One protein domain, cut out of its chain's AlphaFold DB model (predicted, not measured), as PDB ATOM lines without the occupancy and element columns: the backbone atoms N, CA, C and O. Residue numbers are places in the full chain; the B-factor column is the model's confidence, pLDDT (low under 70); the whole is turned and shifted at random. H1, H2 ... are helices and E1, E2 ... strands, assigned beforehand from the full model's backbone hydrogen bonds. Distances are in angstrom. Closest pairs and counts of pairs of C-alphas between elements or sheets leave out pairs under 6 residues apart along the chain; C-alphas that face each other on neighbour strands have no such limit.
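Overview. This is residues 199 to 328 of the 333 residues of the protein "Transposase" of Clostridium botulinum (UniProt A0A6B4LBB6). Two lobes sit side by side: in one, a three-stranded sheet E6-E7-E8 curls round helix H4, with H1 beside its edge strand E8; in the other, a small sheet E3-E4-E5 has H2 and H3 next to it and the separate hairpin E1-E2 near by. The lobes come together where H1 meets H2 and where E5 comes near E8. The printed part has 130 residues, with four named helices and eight named strands in the order H1 E1 E2 H2 E3 E4 H3 E5 H4 E6 E7 E8; its three sheets are antiparallel and its class is mixed, helices and strands. It is compact, with a radius of gyration of the C-alphas of 14.5 A and spans of 47 by 34 by 26 A.

Along the chain. H1 is residues 199 to 205, beginning at C-alpha 199 (-54.149, 39.475, 2.050). E1, residues 208 to 211, and E2, residues 218 to 223, 13.6 A long, follow. H2 is residues 228 to 236, 12.4 A. E3 is residues 241 to 246, 14.2 A, and E4 residues 252 to 256, 12.7 A. H3, residues 262 to 265, and E5, residues 270 to 272, are short. H4, residues 279 to 290, is 16.0 A long and begins at C-alpha 279 (-52.528, 45.188, -8.635). E6 is residues 303 to 308, 15.4 A; E7 residues 311 to 318, 22.8 A; E8 residues 321 to 327, 18.2 A, ending at C-alpha 327 (-45.949, 34.810, -13.283).

Arrangement. E6 E7 E8 is a meander, each strand the antiparallel neighbour of the one before, and its sheet is strongly twisted. N 306 and O 313 are 3.0 A apart, and N 314 and O 326 2.7 A, within hydrogen-bond range. The sheet curls round H4; the closest C-alphas of H4 and E6 are those of Val 289 and Gly 306, 5.2 A. H4 on one face of this sheet makes two layers, a helix layer and a strand layer. H1 stands at the sheet's level, at a height of 1.2 A; its closest C-alpha to E8 is that of Ala 200, 4.8 A from that of Ser 323. H4, with residues 279 to 283 alone, touches H1, the closest C-alphas being those of Ser 205 and Glu 279, 6.8 A; they run opposite ways at a steep tilt of 69 degrees, only just short of about perpendicular. H1 and H2 only just touch, with 3 pairs of C-alphas within 8 A, the closest those of Ser 205 and Ala 229, 5.9 A. The closest C-alphas of E5 and E8 are those of Ser 271 and Pro 327, 6.3 A. In the sheet E3 E4 E5, N 242 and O 255 are 2.9 A apart and N 254 and O 270 2.8 A. H2 only grazes this sheet, with residues 228 to 235, while H3 is on it at a height of 6.0 A, over none of its strands. In the hairpin E1 and E2, N 210 and O 220 are 2.8 A apart. In H1, H2 and H4 every O i to N i+4 pair is within hydrogen-bond range; H3 is too short for one.

Size, cuts and confidence. The two C-alphas farthest apart, those of Lys 214 and Lys 293, are 48.1 A apart. The printed part has no cut. The one long link is H4 to E6, residues 291 to 302. Mean pLDDT of the printed part is 96.8, and no printed residue is under 70.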
ATOM      1  N   SER A 199     -55.294  40.170   1.456       97.44
ATOM      2  CA  SER A 199     -54.149  39.475   2.050       97.44
ATOM      3  C   SER A 199     -53.356  38.697   0.995       97.44
ATOM      4  O   SER A 199     -52.130  38.803   0.935       97.44
ATOM      5  N   ALA A 200     -54.052  37.956   0.127       98.06
ATOM      6  CA  ALA A 200     -53.429  37.224  -0.972       98.06
ATOM      7  C   ALA A 200     -52.817  38.172  -2.009       98.06
ATOM      8  O   ALA A 200     -51.725  37.900  -2.506       98.06
ATOM      9  N   LEU A 201     -53.473  39.299  -2.300       98.56
ATOM     10  CA  LEU A 201     -52.946  40.342  -3.172       98.56
ATOM     11  C   LEU A 201     -51.690  40.974  -2.576       98.56
ATOM     12  O   LEU A 201     -50.678  41.020  -3.258       98.56
ATOM     13  N   ASN A 202     -51.700  41.385  -1.308       98.38
ATOM     14  CA  ASN A 202     -50.530  41.975  -0.657       98.38
ATOM     15  C   ASN A 202     -49.359  40.979  -0.589       98.38
ATOM     16  O   ASN A 202     -48.218  41.334  -0.890       98.38
ATOM     17  N   HIS A 203     -49.641  39.712  -0.270       98.31
ATOM     18  CA  HIS A 203     -48.655  38.637  -0.350       98.31
ATOM     19  C   HIS A 203     -48.096  38.501  -1.774       98.31
ATOM     20  O   HIS A 203     -46.887  38.432  -1.970       98.31
ATOM     21  N   SER A 204     -48.958  38.497  -2.788       98.62
ATOM     22  CA  SER A 204     -48.562  38.305  -4.186       98.62
ATOM     23  C   SER A 204     -47.844  39.516  -4.773       98.62
ATOM     24  O   SER A 204     -46.889  39.335  -5.507       98.62
ATOM     25  N   SER A 205     -48.273  40.735  -4.458       98.62
ATOM     26  CA  SER A 205     -47.785  42.001  -5.015       98.62
ATOM     27  C   SER A 205     -46.523  42.464  -4.292       98.62
ATOM     28  O   SER A 205     -45.455  42.505  -4.900       98.62
ATOM     29  N   VAL A 206     -46.617  42.722  -2.982       98.56
ATOM     30  CA  VAL A 206     -45.532  43.273  -2.153       98.56
ATOM     31  C   VAL A 206     -44.642  42.171  -1.588       98.56
ATOM     32  O   VAL A 206     -43.419  42.305  -1.583       98.56
ATOM     33  N   GLY A 207     -45.228  41.060  -1.145       98.19
ATOM     34  CA  GLY A 207     -44.504  39.958  -0.514       98.19
ATOM     35  C   GLY A 207     -44.518  39.985   1.010       98.19
ATOM     36  O   GLY A 207     -44.745  41.003   1.661       98.19
ATOM     37  N   ASP A 208     -44.222  38.825   1.590       98.25
ATOM     38  CA  ASP A 208     -44.048  38.669   3.027       98.25
ATOM     39  C   ASP A 208     -42.597  38.901   3.417       98.25
ATOM     40  O   ASP A 208     -41.678  38.332   2.821       98.25
ATOM     41  N   PHE A 209     -42.386  39.615   4.520       98.19
ATOM     42  CA  PHE A 209     -41.056  39.869   5.052       98.19
ATOM     43  C   PHE A 209     -40.926  39.458   6.516       98.19
ATOM     44  O   PHE A 209     -41.882  39.372   7.284       98.19
ATOM     45  N   THR A 210     -39.690  39.179   6.901       97.50
ATOM     46  CA  THR A 210     -39.277  39.040   8.295       97.50
ATOM     47  C   THR A 210     -38.761  40.372   8.810       97.50
ATOM     48  O   THR A 210     -38.198  41.160   8.049       97.50
ATOM     49  N   TYR A 211     -38.902  40.594  10.113       96.56
ATOM     50  CA  TYR A 211     -38.513  41.834  10.774       96.56
ATOM     51  C   TYR A 211     -37.540  41.535  11.906       96.56
ATOM     52  O   TYR A 211     -37.652  40.519  12.595       96.56
ATOM     53  N   ASN A 212     -36.564  42.416  12.094       94.69
ATOM     54  CA  ASN A 212     -35.656  42.320  13.224       94.69
ATOM     55  C   ASN A 212     -36.432  42.644  14.516       94.69
ATOM     56  O   ASN A 212     -36.924  43.765  14.647       94.69
ATOM     57  N   PRO A 213     -36.508  41.727  15.497       94.31
ATOM     58  CA  PRO A 213     -37.327  41.924  16.694       94.31
ATOM     59  C   PRO A 213     -36.839  43.076  17.582       94.31
ATOM     60  O   PRO A 213     -37.612  43.604  18.370       94.31
ATOM     61  N   LYS A 214     -35.565  43.478  17.471       95.12
ATOM     62  CA  LYS A 214     -34.996  44.582  18.256       95.12
ATOM     63  C   LYS A 214     -35.220  45.942  17.610       95.12
ATOM     64  O   LYS A 214     -35.371  46.927  18.319       95.12
ATOM     65  N   THR A 215     -35.177  46.012  16.280       94.62
ATOM     66  CA  THR A 215     -35.196  47.295  15.558       94.62
ATOM     67  C   THR A 215     -36.483  47.539  14.786       94.62
ATOM     68  O   THR A 215     -36.626  48.612  14.213       94.62
ATOM     69  N   GLY A 216     -37.367  46.545  14.656       94.19
ATOM     70  CA  GLY A 216     -38.576  46.604  13.823       94.19
ATOM     71  C   GLY A 216     -38.312  46.694  12.315       94.19
ATOM     72  O   GLY A 216     -39.216  46.476  11.522       94.19
ATOM     73  N   LYS A 217     -37.074  46.987  11.903       94.81
ATOM     74  CA  LYS A 217     -36.662  47.074  10.499       94.81
ATOM     75  C   LYS A 217     -36.867  45.754   9.766       94.81
ATOM     76  O   LYS A 217     -36.616  44.679  10.324       94.81
ATOM     77  N   VAL A 218     -37.256  45.862   8.500       96.50
ATOM     78  CA  VAL A 218     -37.333  44.714   7.605       96.50
ATOM     79  C   VAL A 218     -35.967  44.036   7.489       96.50
ATOM     80  O   VAL A 218     -34.924  44.687   7.538       96.50
ATOM     81  N   SER A 219     -35.973  42.708   7.413       95.56
ATOM     82  CA  SER A 219     -34.760  41.896   7.383       95.56
ATOM     83  C   SER A 219     -34.644  41.084   6.103       95.56
ATOM     84  O   SER A 219     -33.658  41.224   5.391       95.56
ATOM     85  N   LYS A 220     -35.604  40.198   5.826       96.25
ATOM     86  CA  LYS A 220     -35.530  39.266   4.690       96.25
ATOM     87  C   LYS A 220     -36.898  39.005   4.116       96.25
ATOM     88  O   LYS A 220     -37.831  38.764   4.883       96.25
ATOM     89  N   MET A 221     -36.970  38.928   2.797       97.25
ATOM     90  CA  MET A 221     -38.140  38.417   2.099       97.25
ATOM     91  C   MET A 221     -38.361  36.933   2.430       97.25
ATOM     92  O   MET A 221     -37.410  36.153   2.536       97.25
ATOM     93  N   LYS A 222     -39.615  36.555   2.662       96.69
ATOM     94  CA  LYS A 222     -40.052  35.221   3.089       96.69
ATOM     95  C   LYS A 222     -40.805  34.491   1.976       96.69
ATOM     96  O   LYS A 222     -40.570  33.293   1.821       96.69
ATOM     97  N   GLY A 223     -41.680  35.181   1.248       96.56
ATOM     98  CA  GLY A 223     -42.515  34.608   0.191       96.56
ATOM     99  C   GLY A 223     -43.273  35.678  -0.596       96.56
ATOM    100  O   GLY A 223     -43.233  36.847  -0.217       96.56
ATOM    101  N   GLY A 224     -43.937  35.260  -1.674       97.62
ATOM    102  CA  GLY A 224     -44.708  36.143  -2.550       97.62
ATOM    103  C   GLY A 224     -43.849  37.171  -3.292       97.62
ATOM    104  O   GLY A 224     -42.729  36.851  -3.700       97.62
ATOM    105  N   GLY A 225     -44.370  38.394  -3.429       98.31
ATOM    106  CA  GLY A 225     -43.666  39.570  -3.953       98.31
ATOM    107  C   GLY A 225     -43.283  39.465  -5.428       98.31
ATOM    108  O   GLY A 225     -42.108  39.435  -5.780       98.31
ATOM    109  N   HIS A 226     -44.301  39.395  -6.269       98.62
ATOM    110  CA  HIS A 226     -44.256  39.228  -7.714       98.62
ATOM    111  C   HIS A 226     -44.743  40.475  -8.464       98.62
ATOM    112  O   HIS A 226     -44.625  40.532  -9.683       98.62
ATOM    113  N   GLY A 227     -45.303  41.470  -7.774       98.50
ATOM    114  CA  GLY A 227     -45.707  42.738  -8.383       98.50
ATOM    115  C   GLY A 227     -44.554  43.737  -8.464       98.50
ATOM    116  O   GLY A 227     -43.495  43.543  -7.860       98.50
ATOM    117  N   GLN A 228     -44.783  44.856  -9.157       98.69
ATOM    118  CA  GLN A 228     -43.855  45.991  -9.131       98.69
ATOM    119  C   GLN A 228     -43.694  46.560  -7.710       98.69
ATOM    120  O   GLN A 228     -42.590  46.923  -7.315       98.69
ATOM    121  N   ALA A 229     -44.748  46.506  -6.888       98.50
ATOM    122  CA  ALA A 229     -44.702  46.958  -5.500       98.50
ATOM    123  C   ALA A 229     -43.655  46.215  -4.645       98.50
ATOM    124  O   ALA A 229     -43.128  46.782  -3.688       98.50
ATOM    125  N   ASN A 230     -43.312  44.960  -4.976       98.69
ATOM    126  CA  ASN A 230     -42.209  44.262  -4.314       98.69
ATOM    127  C   ASN A 230     -40.863  44.916  -4.623       98.69
ATOM    128  O   ASN A 230     -40.086  45.144  -3.702       98.69
ATOM    129  N   ILE A 231     -40.600  45.223  -5.894       98.56
ATOM    130  CA  ILE A 231     -39.365  45.880  -6.326       98.56
ATOM    131  C   ILE A 231     -39.218  47.232  -5.624       98.56
ATOM    132  O   ILE A 231     -38.209  47.471  -4.959       98.56
ATOM    133  N   ASP A 232     -40.274  48.044  -5.647       98.50
ATOM    134  CA  ASP A 232     -40.291  49.353  -4.993       98.50
ATOM    135  C   ASP A 232     -40.046  49.230  -3.477       98.50
ATOM    136  O   ASP A 232     -39.292  50.005  -2.882       98.50
ATOM    137  N   PHE A 233     -40.640  48.216  -2.835       98.50
ATOM    138  CA  PHE A 233     -40.433  47.939  -1.416       98.50
ATOM    139  C   PHE A 233     -38.999  47.484  -1.113       98.50
ATOM    140  O   PHE A 233     -38.428  47.884  -0.094       98.50
ATOM    141  N   LEU A 234     -38.403  46.648  -1.968       98.31
ATOM    142  CA  LEU A 234     -37.020  46.198  -1.822       98.31
ATOM    143  C   LEU A 234     -36.051  47.383  -1.935       98.31
ATOM    144  O   LEU A 234     -35.203  47.546  -1.053       98.31
ATOM    145  N   ASP A 235     -36.239  48.250  -2.931       98.19
ATOM    146  CA  ASP A 235     -35.434  49.458  -3.133       98.19
ATOM    147  C   ASP A 235     -35.560  50.432  -1.956       98.19
ATOM    148  O   ASP A 235     -34.552  50.851  -1.378       98.19
ATOM    149  N   ALA A 236     -36.790  50.716  -1.511       98.06
ATOM    150  CA  ALA A 236     -37.051  51.604  -0.376       98.06
ATOM    151  C   ALA A 236     -36.404  51.126   0.936       98.06
ATOM    152  O   ALA A 236     -36.113  51.930   1.826       98.06
ATOM    153  N   ASN A 237     -36.163  49.819   1.065       97.44
ATOM    154  CA  ASN A 237     -35.570  49.213   2.252       97.44
ATOM    155  C   ASN A 237     -34.105  48.779   2.064       97.44
ATOM    156  O   ASN A 237     -33.525  48.192   2.982       97.44
ATOM    157  N   GLY A 238     -33.492  49.066   0.910       96.88
ATOM    158  CA  GLY A 238     -32.107  48.698   0.610       96.88
ATOM    159  C   GLY A 238     -31.864  47.184   0.557       96.88
ATOM    160  O   GLY A 238     -30.755  46.724   0.847       96.88
ATOM    161  N   LEU A 239     -32.895  46.401   0.231       97.12
ATOM    162  CA  LEU A 239     -32.806  44.957   0.053       97.12
ATOM    163  C   LEU A 239     -32.390  44.655  -1.387       97.12
ATOM    164  O   LEU A 239     -33.092  44.986  -2.334       97.12
ATOM    165  N   LYS A 240     -31.236  44.006  -1.552       97.88
ATOM    166  CA  LYS A 240     -30.670  43.743  -2.877       97.88
ATOM    167  C   LYS A 240     -31.445  42.656  -3.615       97.88
ATOM    168  O   LYS A 240     -31.604  41.544  -3.101       97.88
ATOM    169  N   TYR A 241     -31.816  42.964  -4.846       98.38
ATOM    170  CA  TYR A 241     -32.328  42.022  -5.829       98.38
ATOM    171  C   TYR A 241     -31.577  42.192  -7.147       98.38
ATOM    172  O   TYR A 241     -30.833  43.153  -7.343       98.38
ATOM    173  N   GLU A 242     -31.772  41.233  -8.036       98.38
ATOM    174  CA  GLU A 242     -31.248  41.254  -9.391       98.38
ATOM    175  C   GLU A 242     -32.328  40.714 -10.321       98.38
ATOM    176  O   GLU A 242     -32.865  39.633 -10.073       98.38
ATOM    177  N   VAL A 243     -32.636  41.459 -11.383       98.31
ATOM    178  CA  VAL A 243     -33.379  40.945 -12.538       98.31
ATOM    179  C   VAL A 243     -32.345  40.363 -13.492       98.31
ATOM    180  O   VAL A 243     -31.549  41.096 -14.071       98.31
ATOM    181  N   VAL A 244     -32.324  39.038 -13.592       97.88
ATOM    182  CA  VAL A 244     -31.352  38.282 -14.389       97.88
ATOM    183  C   VAL A 244     -31.748  38.261 -15.860       97.88
ATOM    184  O   VAL A 244     -30.877  38.340 -16.721       97.88
ATOM    185  N   ASP A 245     -33.044  38.148 -16.145       97.88
ATOM    186  CA  ASP A 245     -33.565  38.128 -17.510       97.88
ATOM    187  C   ASP A 245     -34.999  38.675 -17.556       97.88
ATOM    188  O   ASP A 245     -35.671  38.808 -16.526       97.88
ATOM    189  N   THR A 246     -35.472  39.019 -18.750       98.44
ATOM    190  CA  THR A 246     -36.841  39.474 -19.002       98.44
ATOM    191  C   THR A 246     -37.369  38.809 -20.269       98.44
ATOM    192  O   THR A 246     -36.807  38.976 -21.350       98.44
ATOM    193  N   TYR A 247     -38.467  38.068 -20.140       98.25
ATOM    194  CA  TYR A 247     -39.154  37.443 -21.266       98.25
ATOM    195  C   TYR A 247     -39.707  38.500 -22.239       98.25
ATOM    196  O   TYR A 247     -40.002  39.623 -21.821       98.25
ATOM    197  N   PRO A 248     -39.933  38.159 -23.525       98.00
ATOM    198  CA  PRO A 248     -40.453  39.105 -24.520       98.00
ATOM    199  C   PRO A 248     -41.787  39.767 -24.143       98.00
ATOM    200  O   PRO A 248     -42.051  40.896 -24.549       98.00
ATOM    201  N   ASN A 249     -42.614  39.085 -23.346       97.31
ATOM    202  CA  ASN A 249     -43.889  39.591 -22.830       97.31
ATOM    203  C   ASN A 249     -43.752  40.491 -21.583       97.31
ATOM    204  O   ASN A 249     -44.753  40.917 -21.010       97.31
ATOM    205  N   GLY A 250     -42.522  40.772 -21.145       98.25
ATOM    206  CA  GLY A 250     -42.208  41.658 -20.029       98.25
ATOM    207  C   GLY A 250     -42.102  40.977 -18.664       98.25
ATOM    208  O   GLY A 250     -41.736  41.652 -17.705       98.25
ATOM    209  N   VAL A 251     -42.383  39.674 -18.532       98.69
ATOM    210  CA  VAL A 251     -42.151  38.962 -17.262       98.69
ATOM    211  C   VAL A 251     -40.665  38.982 -16.933       98.69
ATOM    212  O   VAL A 251     -39.829  38.596 -17.745       98.69
ATOM    213  N   ARG A 252     -40.332  39.398 -15.716       98.69
ATOM    214  CA  ARG A 252     -38.953  39.517 -15.236       98.69
ATOM    215  C   ARG A 252     -38.626  38.334 -14.348       98.69
ATOM    216  O   ARG A 252     -39.448  37.940 -13.524       98.69
ATOM    217  N   VAL A 253     -37.419  37.796 -14.458       98.56
ATOM    218  CA  VAL A 253     -36.944  36.712 -13.592       98.56
ATOM    219  C   VAL A 253     -35.595  37.042 -12.990       98.56
ATOM    220  O   VAL A 253     -34.776  37.734 -13.585       98.56
ATOM    221  N   GLY A 254     -35.354  36.550 -11.783       98.19
ATOM    222  CA  GLY A 254     -34.155  36.880 -11.040       98.19
ATOM    223  C   GLY A 254     -34.168  36.362  -9.610       98.19
ATOM    224  O   GLY A 254     -34.650  35.260  -9.331       98.19
ATOM    225  N   ASN A 255     -33.581  37.136  -8.700       98.25
ATOM    226  CA  ASN A 255     -33.353  36.712  -7.324       98.25
ATOM    227  C   ASN A 255     -33.322  37.871  -6.316       98.25
ATOM    228  O   ASN A 255     -33.171  39.033  -6.682       98.25
ATOM    229  N   VAL A 256     -33.443  37.530  -5.029       97.94
ATOM    230  CA  VAL A 256     -33.294  38.457  -3.895       97.94
ATOM    231  C   VAL A 256     -32.196  37.923  -2.977       97.94
ATOM    232  O   VAL A 256     -32.374  36.888  -2.330       97.94
ATOM    233  N   ALA A 257     -31.062  38.621  -2.888       96.44
ATOM    234  CA  ALA A 257     -29.804  38.092  -2.341       96.44
ATOM    235  C   ALA A 257     -29.935  37.499  -0.923       96.44
ATOM    236  O   ALA A 257     -29.371  36.447  -0.612       96.44
ATOM    237  N   ASP A 258     -30.737  38.138  -0.068       93.88
ATOM    238  CA  ASP A 258     -30.948  37.737   1.326       93.88
ATOM    239  C   ASP A 258     -32.283  37.018   1.578       93.88
ATOM    240  O   ASP A 258     -32.734  36.911   2.722       93.88
ATOM    241  N   HIS A 259     -32.914  36.464   0.539       97.44
ATOM    242  CA  HIS A 259     -34.190  35.757   0.665       97.44
ATOM    243  C   HIS A 259     -34.138  34.626   1.716       97.44
ATOM    244  O   HIS A 259     -33.137  33.917   1.880       97.44
ATOM    245  N   LYS A 260     -35.229  34.401   2.459       96.88
ATOM    246  CA  LYS A 260     -35.295  33.349   3.490       96.88
ATOM    247  C   LYS A 260     -35.061  31.962   2.883       96.88
ATOM    248  O   LYS A 260     -34.248  31.195   3.397       96.88
ATOM    249  N   VAL A 261     -35.735  31.674   1.771       95.12
ATOM    250  CA  VAL A 261     -35.532  30.469   0.948       95.12
ATOM    251  C   VAL A 261     -34.231  30.594   0.152       95.12
ATOM    252  O   VAL A 261     -34.101  31.510  -0.654       95.12
ATOM    253  N   LYS A 262     -33.285  29.664   0.356       95.56
ATOM    254  CA  LYS A 262     -31.942  29.702  -0.259       95.56
ATOM    255  C   LYS A 262     -31.968  29.676  -1.789       95.56
ATOM    256  O   LYS A 262     -31.191  30.395  -2.400       95.56
ATOM    257  N   ALA A 263     -32.867  28.892  -2.387       93.81
ATOM    258  CA  ALA A 263     -32.982  28.778  -3.843       93.81
ATOM    259  C   ALA A 263     -33.285  30.125  -4.527       93.81
ATOM    260  O   ALA A 263     -32.840  30.358  -5.642       93.81
ATOM    261  N   LYS A 264     -33.971  31.047  -3.836       94.56
ATOM    262  CA  LYS A 264     -34.347  32.370  -4.360       94.56
ATOM    263  C   LYS A 264     -33.269  33.451  -4.205       94.56
ATOM    264  O   LYS A 264     -33.536  34.613  -4.493       94.56
ATOM    265  N   ARG A 265     -32.070  33.097  -3.726       97.25
ATOM    266  CA  ARG A 265     -30.966  34.051  -3.501       97.25
ATOM    267  C   ARG A 265     -30.087  34.302  -4.714       97.25
ATOM    268  O   ARG A 265     -29.290  35.226  -4.685       97.25
ATOM    269  N   THR A 266     -30.190  33.448  -5.724       96.19
ATOM    270  CA  THR A 266     -29.362  33.475  -6.932       96.19
ATOM    271  C   THR A 266     -30.149  32.898  -8.106       96.19
ATOM    272  O   THR A 266     -31.054  32.084  -7.895       96.19
ATOM    273  N   GLY A 267     -29.761  33.244  -9.334       95.00
ATOM    274  CA  GLY A 267     -30.406  32.737 -10.550       95.00
ATOM    275  C   GLY A 267     -31.767  33.389 -10.795       95.00
ATOM    276  O   GLY A 267     -31.944  34.557 -10.463       95.00
ATOM    277  N   SER A 268     -32.707  32.631 -11.364       96.25
ATOM    278  CA  SER A 268     -34.018  33.091 -11.859       96.25
ATOM    279  C   SER A 268     -35.218  32.514 -11.082       96.25
ATOM    280  O   SER A 268     -36.312  32.369 -11.613       96.25
ATOM    281  N   ASN A 269     -35.024  32.151  -9.809       94.25
ATOM    282  CA  ASN A 269     -36.048  31.481  -8.985       94.25
ATOM    283  C   ASN A 269     -37.087  32.433  -8.354       94.25
ATOM    284  O   ASN A 269     -37.985  31.981  -7.634       94.25
ATOM    285  N   GLN A 270     -36.946  33.740  -8.559       97.44
ATOM    286  CA  GLN A 270     -37.973  34.742  -8.300       97.44
ATOM    287  C   GLN A 270     -38.433  35.313  -9.637       97.44
ATOM    288  O   GLN A 270     -37.619  35.529 -10.531       97.44
ATOM    289  N   SER A 271     -39.727  35.557  -9.771       98.06
ATOM    290  CA  SER A 271     -40.306  36.192 -10.946       98.06
ATOM    291  C   SER A 271     -41.138  37.392 -10.532       98.06
ATOM    292  O   SER A 271     -41.718  37.407  -9.443       98.06
ATOM    293  N   TRP A 272     -41.203  38.381 -11.411       98.81
ATOM    294  CA  TRP A 272     -42.060  39.543 -11.280       98.81
ATOM    295  C   TRP A 272     -42.868  39.718 -12.554       98.81
ATOM    296  O   TRP A 272     -42.390  39.445 -13.659       98.81
ATOM    297  N   PHE A 273     -44.103  40.179 -12.397       98.81
ATOM    298  CA  PHE A 273     -44.955  40.545 -13.515       98.81
ATOM    299  C   PHE A 273     -44.290  41.660 -14.336       98.81
ATOM    300  O   PHE A 273     -43.360  42.328 -13.839       98.81
ATOM    301  N   PRO A 274     -44.747  41.876 -15.584       98.62
ATOM    302  CA  PRO A 274     -44.345  43.049 -16.341       98.62
ATOM    303  C   PRO A 274     -44.497  44.309 -15.497       98.62
ATOM    304  O   PRO A 274     -45.445  44.440 -14.729       98.62
ATOM    305  N   GLU A 275     -43.555  45.238 -15.625       98.06
ATOM    306  CA  GLU A 275     -43.565  46.485 -14.849       98.06
ATOM    307  C   GLU A 275     -44.861  47.290 -15.047       98.06
ATOM    308  O   GLU A 275     -45.306  47.988 -14.143       98.06
ATOM    309  N   SER A 276     -45.510  47.135 -16.205       97.50
ATOM    310  CA  SER A 276     -46.789  47.769 -16.519       97.50
ATOM    311  C   SER A 276     -48.004  47.140 -15.825       97.50
ATOM    312  O   SER A 276     -49.087  47.711 -15.919       97.50
ATOM    313  N   TRP A 277     -47.872  45.968 -15.193       98.38
ATOM    314  CA  TRP A 277     -48.991  45.310 -14.516       98.38
ATOM    315  C   TRP A 277     -49.274  45.959 -13.164       98.38
ATOM    316  O   TRP A 277     -48.408  46.063 -12.293       98.38
ATOM    317  N   THR A 278     -50.532  46.341 -12.981       98.25
ATOM    318  CA  THR A 278     -51.070  46.881 -11.736       98.25
ATOM    319  C   THR A 278     -51.567  45.767 -10.813       98.25
ATOM    320  O   THR A 278     -51.762  44.620 -11.217       98.25
ATOM    321  N   GLU A 279     -51.862  46.112  -9.561       97.94
ATOM    322  CA  GLU A 279     -52.528  45.188  -8.635       97.94
ATOM    323  C   GLU A 279     -53.897  44.731  -9.153       97.94
ATOM    324  O   GLU A 279     -54.275  43.579  -8.951       97.94
ATOM    325  N   SER A 280     -54.611  45.589  -9.894       98.12
ATOM    326  CA  SER A 280     -55.868  45.205 -10.538       98.12
ATOM    327  C   SER A 280     -55.652  44.143 -11.613       98.12
ATOM    328  O   SER A 280     -56.469  43.231 -11.723       98.12
ATOM    329  N   ASP A 281     -54.568  44.228 -12.389       98.38
ATOM    330  CA  ASP A 281     -54.234  43.209 -13.389       98.38
ATOM    331  C   ASP A 281     -53.928  41.870 -12.712       98.38
ATOM    332  O   ASP A 281     -54.395  40.825 -13.159       98.38
ATOM    333  N   MET A 282     -53.222  41.902 -11.577       98.56
ATOM    334  CA  MET A 282     -52.935  40.711 -10.775       98.56
ATOM    335  C   MET A 282     -54.200  40.078 -10.181       98.56
ATOM    336  O   MET A 282     -54.335  38.855 -10.221       98.56
ATOM    337  N   VAL A 283     -55.131  40.881  -9.649       98.50
ATOM    338  CA  VAL A 283     -56.430  40.389  -9.153       98.50
ATOM    339  C   VAL A 283     -57.208  39.744 -10.291       98.50
ATOM    340  O   VAL A 283     -57.575  38.575 -10.187       98.50
ATOM    341  N   ASN A 284     -57.390  40.462 -11.400       98.06
ATOM    342  CA  ASN A 284     -58.142  39.970 -12.551       98.06
ATOM    343  C   ASN A 284     -57.537  38.673 -13.106       98.06
ATOM    344  O   ASN A 284     -58.265  37.720 -13.372       98.06
ATOM    345  N   ALA A 285     -56.208  38.604 -13.224       98.25
ATOM    346  CA  ALA A 285     -55.520  37.405 -13.684       98.25
ATOM    347  C   ALA A 285     -55.651  36.238 -12.696       98.25
ATOM    348  O   ALA A 285     -55.920  35.110 -13.106       98.25
ATOM    349  N   GLY A 286     -55.491  36.496 -11.396       97.88
ATOM    350  CA  GLY A 286     -55.621  35.481 -10.354       97.88
ATOM    351  C   GLY A 286     -57.026  34.890 -10.282       97.88
ATOM    352  O   GLY A 286     -57.180  33.671 -10.215       97.88
ATOM    353  N   GLU A 287     -58.052  35.737 -10.344       97.50
ATOM    354  CA  GLU A 287     -59.449  35.301 -10.376       97.50
ATOM    355  C   GLU A 287     -59.777  34.565 -11.670       97.50
ATOM    356  O   GLU A 287     -60.402  33.510 -11.619       97.50
ATOM    357  N   TYR A 288     -59.325  35.062 -12.821       97.31
ATOM    358  CA  TYR A 288     -59.529  34.378 -14.092       97.31
ATOM    359  C   TYR A 288     -58.921  32.971 -14.067       97.31
ATOM    360  O   TYR A 288     -59.642  31.986 -14.221       97.31
ATOM    361  N   VAL A 289     -57.618  32.858 -13.785       97.69
ATOM    362  CA  VAL A 289     -56.911  31.568 -13.772       97.69
ATOM    363  C   VAL A 289     -57.468  30.637 -12.699       97.69
ATOM    364  O   VAL A 289     -57.643  29.444 -12.946       97.69
ATOM    365  N   GLY A 290     -57.786  31.174 -11.521       96.06
ATOM    366  CA  GLY A 290     -58.382  30.421 -10.427       96.06
ATOM    367  C   GLY A 290     -59.793  29.908 -10.722       96.06
ATOM    368  O   GLY A 290     -60.225  28.979 -10.051       96.06
ATOM    369  N   ASN A 291     -60.508  30.458 -11.702       95.19
ATOM    370  CA  ASN A 291     -61.867  30.033 -12.051       95.19
ATOM    371  C   ASN A 291     -61.970  29.347 -13.422       95.19
ATOM    372  O   ASN A 291     -63.074  29.024 -13.862       95.19
ATOM    373  N   LEU A 292     -60.842  29.071 -14.086       94.12
ATOM    374  CA  LEU A 292     -60.818  28.214 -15.273       94.12
ATOM    375  C   LEU A 292     -61.397  26.828 -14.953       94.12
ATOM    376  O   LEU A 292     -61.207  26.305 -13.852       94.12
ATOM    377  N   LYS A 293     -62.088  26.211 -15.920       91.75
ATOM    378  CA  LYS A 293     -62.795  24.928 -15.725       91.75
ATOM    379  C   LYS A 293     -61.847  23.812 -15.289       91.75
ATOM    380  O   LYS A 293     -62.190  22.999 -14.439       91.75
ATOM    381  N   GLU A 294     -60.648  23.801 -15.850       91.50
ATOM    382  CA  GLU A 294     -59.555  22.893 -15.522       91.50
ATOM    383  C   GLU A 294     -58.960  23.144 -14.128       91.50
ATOM    384  O   GLU A 294     -58.453  22.219 -13.498       91.50
ATOM    385  N   ASN A 295     -59.074  24.371 -13.610       93.06
ATOM    386  CA  ASN A 295     -58.461  24.783 -12.352       93.06
ATOM    387  C   ASN A 295     -59.457  24.828 -11.191       93.06
ATOM    388  O   ASN A 295     -59.027  24.799 -10.039       93.06
ATOM    389  N   ILE A 296     -60.771  24.889 -11.432       87.88
ATOM    390  CA  ILE A 296     -61.795  25.087 -10.389       87.88
ATOM    391  C   ILE A 296     -61.738  24.016  -9.285       87.88
ATOM    392  O   ILE A 296     -61.955  24.318  -8.116       87.88
ATOM    393  N   ASN A 297     -61.333  22.792  -9.636       87.88
ATOM    394  CA  ASN A 297     -61.203  21.663  -8.712       87.88
ATOM    395  C   ASN A 297     -59.751  21.387  -8.282       87.88
ATOM    396  O   ASN A 297     -59.471  20.343  -7.693       87.88
ATOM    397  N   ALA A 298     -58.806  22.283  -8.593       89.44
ATOM    398  CA  ALA A 298     -57.407  22.084  -8.226       89.44
ATOM    399  C   ALA A 298     -57.217  22.064  -6.701       89.44
ATOM    400  O   ALA A 298     -57.754  22.906  -5.970       89.44
ATOM    401  N   VAL A 299     -56.426  21.092  -6.249       91.62
ATOM    402  CA  VAL A 299     -56.126  20.828  -4.839       91.62
ATOM    403  C   VAL A 299     -55.249  21.944  -4.261       91.62
ATOM    404  O   VAL A 299     -54.356  22.463  -4.934       91.62
ATOM    405  N   ASP A 300     -55.475  22.290  -2.994       93.75
ATOM    406  CA  ASP A 300     -54.639  23.250  -2.272       93.75
ATOM    407  C   ASP A 300     -53.147  22.883  -2.330       93.75
ATOM    408  O   ASP A 300     -52.755  21.718  -2.261       93.75
ATOM    409  N   GLY A 301     -52.297  23.904  -2.443       93.19
ATOM    410  CA  GLY A 301     -50.845  23.760  -2.550       93.19
ATOM    411  C   GLY A 301     -50.326  23.416  -3.950       93.19
ATOM    412  O   GLY A 301     -49.129  23.576  -4.186       93.19
ATOM    413  N   PHE A 302     -51.186  23.005  -4.888       94.81
ATOM    414  CA  PHE A 302     -50.800  22.829  -6.288       94.81
ATOM    415  C   PHE A 302     -50.867  24.148  -7.051       94.81
ATOM    416  O   PHE A 302     -51.700  25.014  -6.775       94.81
ATOM    417  N   ILE A 303     -49.978  24.284  -8.034       96.69
ATOM    418  CA  ILE A 303     -49.981  25.431  -8.934       96.69
ATOM    419  C   ILE A 303     -50.940  25.133 -10.080       96.69
ATOM    420  O   ILE A 303     -50.735  24.197 -10.851       96.69
ATOM    421  N   SER A 304     -51.967  25.961 -10.189       97.06
ATOM    422  CA  SER A 304     -52.834  26.049 -11.359       97.06
ATOM    423  C   SER A 304     -52.292  27.120 -12.290       97.06
ATOM    424  O   SER A 304     -51.886  28.176 -11.813       97.06
ATOM    425  N   TYR A 305     -52.283  26.873 -13.595       98.00
ATOM    426  CA  TYR A 305     -51.781  27.842 -14.565       98.00
ATOM    427  C   TYR A 305     -52.865  28.249 -15.556       98.00
ATOM    428  O   TYR A 305     -53.795  27.492 -15.822       98.00
ATOM    429  N   GLY A 306     -52.709  29.440 -16.117       97.62
ATOM    430  CA  GLY A 306     -53.479  29.936 -17.249       97.62
ATOM    431  C   GLY A 306     -52.746  31.097 -17.909       97.62
ATOM    432  O   GLY A 306     -51.769  31.612 -17.362       97.62
ATOM    433  N   GLU A 307     -53.185  31.489 -19.096       97.94
ATOM    434  CA  GLU A 307     -52.607  32.615 -19.826       97.94
ATOM    435  C   GLU A 307     -53.529  33.831 -19.738       97.94
ATOM    436  O   GLU A 307     -54.731  33.723 -19.971       97.94
ATOM    437  N   VAL A 308     -52.970  34.987 -19.383       97.12
ATOM    438  CA  VAL A 308     -53.693  36.260 -19.290       97.12
ATOM    439  C   VAL A 308     -52.830  37.349 -19.903       97.12
ATOM    440  O   VAL A 308     -51.705  37.563 -19.461       97.12
ATOM    441  N   ASN A 309     -53.351  38.044 -20.918       95.06
ATOM    442  CA  ASN A 309     -52.645  39.126 -21.617       95.06
ATOM    443  C   ASN A 309     -51.227  38.726 -22.083       95.06
ATOM    444  O   ASN A 309     -50.280  39.496 -21.932       95.06
ATOM    445  N   GLY A 310     -51.075  37.503 -22.606       96.44
ATOM    446  CA  GLY A 310     -49.793  36.967 -23.073       96.44
ATOM    447  C   GLY A 310     -48.821  36.560 -21.962       96.44
ATOM    448  O   GLY A 310     -47.670  36.256 -22.256       96.44
ATOM    449  N   VAL A 311     -49.244  36.561 -20.692       98.44
ATOM    450  CA  VAL A 311     -48.450  36.107 -19.542       98.44
ATOM    451  C   VAL A 311     -49.001  34.786 -19.020       98.44
ATOM    452  O   VAL A 311     -50.187  34.678 -18.715       98.44
ATOM    453  N   ARG A 312     -48.129  33.791 -18.837       98.50
ATOM    454  CA  ARG A 312     -48.461  32.554 -18.124       98.50
ATOM    455  C   ARG A 312     -48.460  32.821 -16.621       98.50
ATOM    456  O   ARG A 312     -47.403  33.019 -16.014       98.50
ATOM    457  N   VAL A 313     -49.649  32.829 -16.032       98.69
ATOM    458  CA  VAL A 313     -49.910  33.132 -14.622       98.69
ATOM    459  C   VAL A 313     -50.176  31.845 -13.854       98.69
ATOM    460  O   VAL A 313     -50.968  31.006 -14.273       98.69
ATOM    461  N   GLY A 314     -49.497  31.695 -12.722       98.38
ATOM    462  CA  GLY A 314     -49.712  30.659 -11.726       98.38
ATOM    463  C   GLY A 314     -50.554  31.161 -10.554       98.38
ATOM    464  O   GLY A 314     -50.392  32.289 -10.084       98.38
ATOM    465  N   VAL A 315     -51.426  30.292 -10.056       98.25
ATOM    466  CA  VAL A 315     -52.253  30.495  -8.867       98.25
ATOM    467  C   VAL A 315     -52.061  29.313  -7.924       98.25
ATOM    468  O   VAL A 315     -52.160  28.160  -8.341       98.25
ATOM    469  N   ILE A 316     -51.800  29.594  -6.648       97.44
ATOM    470  CA  ILE A 316     -51.786  28.590  -5.574       97.44
ATOM    471  C   ILE A 316     -52.975  28.847  -4.656       97.44
ATOM    472  O   ILE A 316     -53.283  29.999  -4.332       97.44
ATOM    473  N   ARG A 317     -53.623  27.762  -4.218       95.44
ATOM    474  CA  ARG A 317     -54.676  27.811  -3.205       95.44
ATOM    475  C   ARG A 317     -54.216  27.315  -1.842       95.44
ATOM    476  O   ARG A 317     -53.345  26.450  -1.727       95.44
ATOM    477  N   THR A 318     -54.821  27.866  -0.800       93.94
ATOM    478  CA  THR A 318     -54.687  27.407   0.582       93.94
ATOM    479  C   THR A 318     -56.034  27.535   1.281       93.94
ATOM    480  O   THR A 318     -56.624  28.612   1.293       93.94
ATOM    481  N   ASN A 319     -56.505  26.446   1.884       91.75
ATOM    482  CA  ASN A 319     -57.817  26.326   2.519       91.75
ATOM    483  C   ASN A 319     -58.974  26.702   1.577       91.75
ATOM    484  O   ASN A 319     -59.908  27.405   1.973       91.75
ATOM    485  N   GLY A 320     -58.892  26.277   0.312       88.62
ATOM    486  CA  GLY A 320     -59.901  26.566  -0.706       88.62
ATOM    487  C   GLY A 320     -60.013  28.048  -1.078       88.62
ATOM    488  O   GLY A 320     -61.078  28.493  -1.500       88.62
ATOM    489  N   GLN A 321     -58.948  28.831  -0.893       93.75
ATOM    490  CA  GLN A 321     -58.876  30.242  -1.283       93.75
ATOM    491  C   GLN A 321     -57.600  30.502  -2.074       93.75
ATOM    492  O   GLN A 321     -56.576  29.874  -1.809       93.75
ATOM    493  N   ILE A 322     -57.639  31.444  -3.017       96.44
ATOM    494  CA  ILE A 322     -56.428  31.892  -3.714       96.44
ATOM    495  C   ILE A 322     -55.502  32.549  -2.688       96.44
ATOM    496  O   ILE A 322     -55.890  33.514  -2.031       96.44
ATOM    497  N   SER A 323     -54.287  32.018  -2.549       97.12
ATOM    498  CA  SER A 323     -53.286  32.498  -1.592       97.12
ATOM    499  C   SER A 323     -52.083  33.155  -2.260       97.12
ATOM    500  O   SER A 323     -51.419  33.990  -1.645       97.12
ATOM    501  N   THR A 324     -51.784  32.820  -3.517       98.19
ATOM    502  CA  THR A 324     -50.699  33.455  -4.277       98.19
ATOM    503  C   THR A 324     -51.028  33.504  -5.761       98.19
ATOM    504  O   THR A 324     -51.489  32.512  -6.320       98.19
ATOM    505  N   VAL A 325     -50.735  34.638  -6.392       98.62
ATOM    506  CA  VAL A 325     -50.788  34.870  -7.839       98.62
ATOM    507  C   VAL A 325     -49.395  35.308  -8.294       98.62
ATOM    508  O   VAL A 325     -48.801  36.202  -7.690       98.62
ATOM    509  N   PHE A 326     -48.837  34.674  -9.321       98.69
ATOM    510  CA  PHE A 326     -47.459  34.930  -9.754       98.69
ATOM    511  C   PHE A 326     -47.261  34.609 -11.237       98.69
ATOM    512  O   PHE A 326     -47.976  33.763 -11.767       98.69
ATOM    513  N   PRO A 327     -46.295  35.224 -11.933       98.50
ATOM    514  CA  PRO A 327     -45.949  34.810 -13.283       98.50
ATOM    515  C   PRO A 327     -45.018  33.600 -13.227       98.50
ATOM    516  O   PRO A 327     -44.130  33.518 -12.371       98.50
ATOM    517  N   ASP A 328     -45.192  32.659 -14.147       97.75
ATOM    518  CA  ASP A 328     -44.304  31.507 -14.235       97.75
ATOM    519  C   ASP A 328     -42.867  31.937 -14.577       97.75
ATOM    520  O   ASP A 328     -42.605  32.558 -15.604       97.75
TER     521      ASP A 328